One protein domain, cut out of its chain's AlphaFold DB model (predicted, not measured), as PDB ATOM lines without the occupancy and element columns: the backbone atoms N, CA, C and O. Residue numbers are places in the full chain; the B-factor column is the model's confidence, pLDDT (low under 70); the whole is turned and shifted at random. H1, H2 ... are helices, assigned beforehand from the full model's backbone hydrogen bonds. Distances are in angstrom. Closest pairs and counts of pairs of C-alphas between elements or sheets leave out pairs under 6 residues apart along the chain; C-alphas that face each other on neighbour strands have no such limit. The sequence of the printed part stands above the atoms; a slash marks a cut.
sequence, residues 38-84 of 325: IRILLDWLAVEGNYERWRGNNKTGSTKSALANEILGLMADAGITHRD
ATOM      1  N   ILE A  38      38.558 -35.147 -47.766       92.25
ATOM      2  CA  ILE A  38      39.265 -34.083 -48.484       92.25
ATOM      3  C   ILE A  38      38.803 -33.943 -49.940       92.25
ATOM      4  O   ILE A  38      38.754 -32.822 -50.434       92.25
ATOM      5  N   ARG A  39      38.454 -35.042 -50.619       91.00
ATOM      6  CA  ARG A  39      37.951 -35.010 -51.999       91.00
ATOM      7  C   ARG A  39      36.570 -34.388 -52.049       91.00
ATOM      8  O   ARG A  39      36.420 -33.381 -52.721       91.00
ATOM      9  N   ILE A  40      35.656 -34.845 -51.196       90.94
ATOM     10  CA  ILE A  40      34.301 -34.284 -51.069       90.94
ATOM     11  C   ILE A  40      34.345 -32.771 -50.814       90.94
ATOM     12  O   ILE A  40      33.592 -32.007 -51.413       90.94
ATOM     13  N   LEU A  41      35.265 -32.310 -49.958       92.94
ATOM     14  CA  LEU A  41      35.469 -30.883 -49.710       92.94
ATOM     15  C   LEU A  41      35.941 -30.112 -50.950       92.94
ATOM     16  O   LEU A  41      35.478 -29.000 -51.189       92.94
ATOM     17  N   LEU A  42      36.890 -30.669 -51.703       92.31
ATOM     18  CA  LEU A  42      37.419 -30.035 -52.910       92.31
ATOM     19  C   LEU A  42      36.399 -30.053 -54.051       92.31
ATOM     20  O   LEU A  42      36.264 -29.048 -54.740       92.31
ATOM     21  N   ASP A  43      35.653 -31.142 -54.204       91.94
ATOM     22  CA  ASP A  43      34.623 -31.291 -55.227       91.94
ATOM     23  C   ASP A  43      33.446 -30.353 -54.944       91.94
ATOM     24  O   ASP A  43      33.002 -29.640 -55.840       91.94
ATOM     25  N   TRP A  44      33.015 -30.235 -53.682       93.94
ATOM     26  CA  TRP A  44      32.000 -29.251 -53.291       93.94
ATOM     27  C   TRP A  44      32.450 -27.812 -53.573       93.94
ATOM     28  O   TRP A  44      31.645 -27.000 -54.026       93.94
ATOM     29  N   LEU A  45      33.729 -27.488 -53.340       91.44
ATOM     30  CA  LEU A  45      34.304 -26.176 -53.661       91.44
ATOM     31  C   LEU A  45      34.451 -25.925 -55.167       91.44
ATOM     32  O   LEU A  45      34.430 -24.765 -55.579       91.44
ATOM     33  N   ALA A  46      34.643 -26.980 -55.960       88.88
ATOM     34  CA  ALA A  46      34.797 -26.900 -57.408       88.88
ATOM     35  C   ALA A  46      33.466 -26.647 -58.132       88.88
ATOM     36  O   ALA A  46      33.475 -26.167 -59.266       88.88
ATOM     37  N   VAL A  47      32.331 -26.932 -57.484       90.19
ATOM     38  CA  VAL A  47      31.007 -26.556 -57.988       90.19
ATOM     39  C   VAL A  47      30.876 -25.031 -58.021       90.19
ATOM     40  O   VAL A  47      31.180 -24.326 -57.054       90.19
ATOM     41  N   GLU A  48      30.403 -24.520 -59.153       82.94
ATOM     42  CA  GLU A  48      30.262 -23.088 -59.403       82.94
ATOM     43  C   GLU A  48      29.387 -22.402 -58.337       82.94
ATOM     44  O   GLU A  48      28.359 -22.923 -57.904       82.94
ATOM     45  N   GLY A  49      29.829 -21.237 -57.860       82.75
ATOM     46  CA  GLY A  49      29.132 -20.455 -56.833       82.75
ATOM     47  C   GLY A  49      29.285 -20.958 -55.389       82.75
ATOM     48  O   GLY A  49      29.065 -20.182 -54.456       82.75
ATOM     49  N   ASN A  50      29.728 -22.197 -55.136       89.31
ATOM     50  CA  ASN A  50      29.869 -22.712 -53.764       89.31
ATOM     51  C   ASN A  50      30.991 -22.033 -52.978       89.31
ATOM     52  O   ASN A  50      30.804 -21.665 -51.813       89.31
ATOM     53  N   TYR A  51      32.141 -21.796 -53.612       88.31
ATOM     54  CA  TYR A  51      33.215 -21.034 -52.976       88.31
ATOM     55  C   TYR A  51      32.777 -19.601 -52.635       88.31
ATOM     56  O   TYR A  51      33.104 -19.095 -51.562       88.31
ATOM     57  N   GLU A  52      31.995 -18.958 -53.502       85.19
ATOM     58  CA  GLU A  52      31.474 -17.606 -53.272       85.19
ATOM     59  C   GLU A  52      30.481 -17.577 -52.108       85.19
ATOM     60  O   GLU A  52      30.624 -16.744 -51.208       85.19
ATOM     61  N   ARG A  53      29.551 -18.546 -52.053       85.69
ATOM     62  CA  ARG A  53      28.643 -18.767 -50.910       85.69
ATOM     63  C   ARG A  53      29.425 -18.948 -49.608       85.69
ATOM     64  O   ARG A  53      29.052 -18.398 -48.577       85.69
ATOM     65  N   TRP A  54      30.531 -19.687 -49.654       88.12
ATOM     66  CA  TRP A  54      31.367 -19.964 -48.489       88.12
ATOM     67  C   TRP A  54      32.236 -18.768 -48.045       88.12
ATOM     68  O   TRP A  54      32.478 -18.576 -46.846       88.12
ATOM     69  N   ARG A  55      32.720 -17.950 -48.990       84.62
ATOM     70  CA  ARG A  55      33.546 -16.750 -48.739       84.62
ATOM     71  C   ARG A  55      32.713 -15.507 -48.402       84.62
ATOM     72  O   ARG A  55      33.274 -14.547 -47.874       84.62
ATOM     73  N   GLY A  56      31.423 -15.515 -48.738       71.19
ATOM     74  CA  GLY A  56      30.508 -14.380 -48.670       71.19
ATOM     75  C   GLY A  56      30.599 -13.569 -47.376       71.19
ATOM     76  O   GLY A  56      30.691 -14.106 -46.270       71.19
ATOM     77  N   ASN A  57      30.574 -12.242 -47.525       58.88
ATOM     78  CA  ASN A  57      30.488 -11.316 -46.404       58.88
ATOM     79  C   ASN A  57      29.019 -11.262 -45.961       58.88
ATOM     80  O   ASN A  57      28.144 -10.975 -46.770       58.88
ATOM     81  N   ASN A  58      28.770 -11.588 -44.697       58.78
ATOM     82  CA  ASN A  58      27.524 -12.076 -44.086       58.78
ATOM     83  C   ASN A  58      26.301 -11.111 -44.126       58.78
ATOM     84  O   ASN A  58      25.696 -10.843 -43.090       58.78
ATOM     85  N   LYS A  59      25.945 -10.540 -45.285       57.69
ATOM     86  CA  LYS A  59      24.827  -9.586 -45.441       57.69
ATOM     87  C   LYS A  59      23.645 -10.153 -46.233       57.69
ATOM     88  O   LYS A  59      22.517  -9.743 -45.985       57.69
ATOM     89  N   THR A  60      23.872 -11.144 -47.092       54.25
ATOM     90  CA  THR A  60      22.800 -11.827 -47.827       54.25
ATOM     91  C   THR A  60      23.284 -13.225 -48.216       54.25
ATOM     92  O   THR A  60      24.103 -13.359 -49.116       54.25
ATOM     93  N   GLY A  61      22.809 -14.268 -47.528       56.00
ATOM     94  CA  GLY A  61      23.022 -15.667 -47.928       56.00
ATOM     95  C   GLY A  61      23.783 -16.526 -46.911       56.00
ATOM     96  O   GLY A  61      24.866 -16.166 -46.475       56.00
ATOM     97  N   SER A  62      23.145 -17.644 -46.548       67.38
ATOM     98  CA  SER A  62      23.582 -18.831 -45.787       67.38
ATOM     99  C   SER A  62      24.811 -18.732 -44.872       67.38
ATOM    100  O   SER A  62      25.940 -18.535 -45.306       67.38
ATOM    101  N   THR A  63      24.617 -19.032 -43.582       82.75
ATOM    102  CA  THR A  63      25.727 -19.128 -42.620       82.75
ATOM    103  C   THR A  63      26.724 -20.230 -43.008       82.75
ATOM    104  O   THR A  63      26.327 -21.299 -43.474       82.75
ATOM    105  N   LYS A  64      28.022 -20.032 -42.716       86.69
ATOM    106  CA  LYS A  64      29.059 -21.081 -42.860       86.69
ATOM    107  C   LYS A  64      28.681 -22.395 -42.161       86.69
ATOM    108  O   LYS A  64      29.061 -23.467 -42.614       86.69
ATOM    109  N   SER A  65      27.898 -22.309 -41.082       89.12
ATOM    110  CA  SER A  65      27.348 -23.467 -40.371       89.12
ATOM    111  C   SER A  65      26.342 -24.256 -41.215       89.12
ATOM    112  O   SER A  65      26.424 -25.481 -41.269       89.12
ATOM    113  N   ALA A  66      25.433 -23.572 -41.918       89.19
ATOM    114  CA  ALA A  66      24.473 -24.212 -42.817       89.19
ATOM    115  C   ALA A  66      25.175 -24.903 -43.996       89.19
ATOM    116  O   ALA A  66      24.869 -26.053 -44.294       89.19
ATOM    117  N   LEU A  67      26.174 -24.247 -44.595       91.25
ATOM    118  CA  LEU A  67      26.988 -24.836 -45.666       91.25
ATOM    119  C   LEU A  67      27.802 -26.041 -45.171       91.25
ATOM    120  O   LEU A  67      27.898 -27.056 -45.849       91.25
ATOM    121  N   ALA A  68      28.339 -25.978 -43.951       93.25
ATOM    122  CA  ALA A  68      29.033 -27.116 -43.355       93.25
ATOM    123  C   ALA A  68      28.096 -28.310 -43.085       93.25
ATOM    124  O   ALA A  68      28.546 -29.449 -43.167       93.25
ATOM    125  N   ASN A  69      26.806 -28.084 -42.806       93.00
ATOM    126  CA  ASN A  69      25.820 -29.168 -42.701       93.00
ATOM    127  C   ASN A  69      25.476 -29.783 -44.065       93.00
ATOM    128  O   ASN A  69      25.313 -30.994 -44.143       93.00
ATOM    129  N   GLU A  70      25.406 -28.975 -45.127       93.94
ATOM    130  CA  GLU A  70      25.240 -29.454 -46.511       93.94
ATOM    131  C   GLU A  70      26.382 -30.417 -46.885       93.94
ATOM    132  O   GLU A  70      26.145 -31.546 -47.309       93.94
ATOM    133  N   ILE A  71      27.624 -30.014 -46.603       93.50
ATOM    134  CA  ILE A  71      28.826 -30.833 -46.815       93.50
ATOM    135  C   ILE A  71      28.811 -32.108 -45.956       93.50
ATOM    136  O   ILE A  71      29.205 -33.170 -46.433       93.50
ATOM    137  N   LEU A  72      28.363 -32.031 -44.697       93.81
ATOM    138  CA  LEU A  72      28.221 -33.223 -43.851       93.81
ATOM    139  C   LEU A  72      27.213 -34.225 -44.419       93.81
ATOM    140  O   LEU A  72      27.421 -35.422 -44.251       93.81
ATOM    141  N   GLY A  73      26.154 -33.752 -45.086       92.50
ATOM    142  CA  GLY A  73      25.221 -34.610 -45.816       92.50
ATOM    143  C   GLY A  73      25.934 -35.408 -46.905       92.50
ATOM    144  O   GLY A  73      25.870 -36.631 -46.899       92.50
ATOM    145  N   LEU A  74      26.731 -34.733 -47.739       91.75
ATOM    146  CA  LEU A  74      27.530 -35.387 -48.787       91.75
ATOM    147  C   LEU A  74      28.550 -36.385 -48.218       91.75
ATOM    148  O   LEU A  74      28.756 -37.460 -48.774       91.75
ATOM    149  N   MET A  75      29.178 -36.051 -47.086       91.31
ATOM    150  CA  MET A  75      30.073 -36.974 -46.383       91.31
ATOM    151  C   MET A  75      29.323 -38.203 -45.858       91.31
ATOM    152  O   MET A  75      29.833 -39.314 -45.977       91.31
ATOM    153  N   ALA A  76      28.114 -38.032 -45.320       90.00
ATOM    154  CA  ALA A  76      27.289 -39.139 -44.847       90.00
ATOM    155  C   ALA A  76      26.822 -40.048 -45.995       90.00
ATOM    156  O   ALA A  76      26.872 -41.268 -45.839       90.00
ATOM    157  N   ASP A  77      26.455 -39.474 -47.144       88.00
ATOM    158  CA  ASP A  77      26.091 -40.216 -48.360       88.00
ATOM    159  C   ASP A  77      27.268 -41.054 -48.889       88.00
ATOM    160  O   ASP A  77      27.079 -42.171 -49.366       88.00
ATOM    161  N   ALA A  78      28.499 -40.562 -48.720       84.81
ATOM    162  CA  ALA A  78      29.734 -41.288 -49.018       84.81
ATOM    163  C   ALA A  78      30.166 -42.285 -47.915       84.81
ATOM    164  O   ALA A  78      31.247 -42.872 -47.993       84.81
ATOM    165  N   GLY A  79      29.359 -42.477 -46.863       86.81
ATOM    166  CA  GLY A  79      29.642 -43.397 -45.750       86.81
ATOM    167  C   GLY A  79      30.530 -42.821 -44.636       86.81
ATOM    168  O   GLY A  79      30.845 -43.506 -43.658       86.81
ATOM    169  N   ILE A  80      30.907 -41.546 -44.716       87.19
ATOM    170  CA  ILE A  80      31.766 -40.861 -43.748       87.19
ATOM    171  C   ILE A  80      30.909 -40.194 -42.661       87.19
ATOM    172  O   ILE A  80      30.536 -39.028 -42.738       87.19
ATOM    173  N   THR A  81      30.645 -40.924 -41.576       88.19
ATOM    174  CA  THR A  81      29.745 -40.471 -40.489       88.19
ATOM    175  C   THR A  81      30.451 -39.891 -39.259       88.19
ATOM    176  O   THR A  81      29.808 -39.432 -38.318       88.19
ATOM    177  N   HIS A  82      31.785 -39.910 -39.223       87.75
ATOM    178  CA  HIS A  82      32.558 -39.526 -38.036       87.75
ATOM    179  C   HIS A  82      32.958 -38.039 -37.998       87.75
ATOM    180  O   HIS A  82      33.595 -37.608 -37.032       87.75
ATOM    181  N   ARG A  83      32.645 -37.269 -39.049       90.94
ATOM    182  CA  ARG A  83      32.977 -35.844 -39.171       90.94
ATOM    183  C   ARG A  83      31.922 -34.977 -38.484       90.94
ATOM    184  O   ARG A  83      30.756 -35.341 -38.396       90.94
ATOM    185  N   ASP A  84      32.347 -33.820 -37.987       93.69
ATOM    186  CA  ASP A  84      31.496 -32.850 -37.306       93.69
ATOM    187  C   ASP A  84      31.509 -31.490 -38.015       93.69
ATOM    188  O   ASP A  84      32.435 -31.144 -38.751       93.69
TER     189      ASP A  84
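Overview. This is residues 38 to 84 of the 325 residues of an uncharacterized protein of Puccinia triticina (isolate 1-1 / race 1 (BBBD)) (UniProt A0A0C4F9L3). A small elongated fold of three helices: the long H3 folds back opposite H1, with short H2 near one end of both. The loop of residues 56 to 63 makes one end of the long axis, and residues 78 to 84 turn back after H3. The 47 printed residues hold H1, H2 and H3 in that order, all helix with no named strand. The whole is only just compact, close to loose, with a radius of gyration of the C-alphas of 11.2 A and spans of 34 by 19 by 13 A.

Along the chain. H1 is residues 38 to 46, beginning at C-alpha 38 (39.265, -34.083, -48.484), 12.3 A long. H2 is residues 50 to 55, 8.6 A. H3 is residues 64 to 77, 20.1 A, ending at C-alpha 77 (26.091, -40.216, -48.360).

Arrangement. H3 touches H1 with residues 71 to 75 alone; the closest C-alphas of the two helices, those of Ile 40 and Met 75, are 6.9 A apart. They run opposite ways at a steep tilt of 58 degrees. H2 is close to but not clearly touching H1, about perpendicular at 87 degrees, the closest C-alphas being those of Leu 45 and Tyr 51, 5.3 A. In H1, H2 and H3 every O i to N i+4 pair is within hydrogen-bond range.

Size, cuts and confidence. The farthest C-alphas, of Lys 59 and Gly 79, are 34.2 A apart. The printed part has no cut and no long link. Residues 57 to 62 are under pLDDT 70.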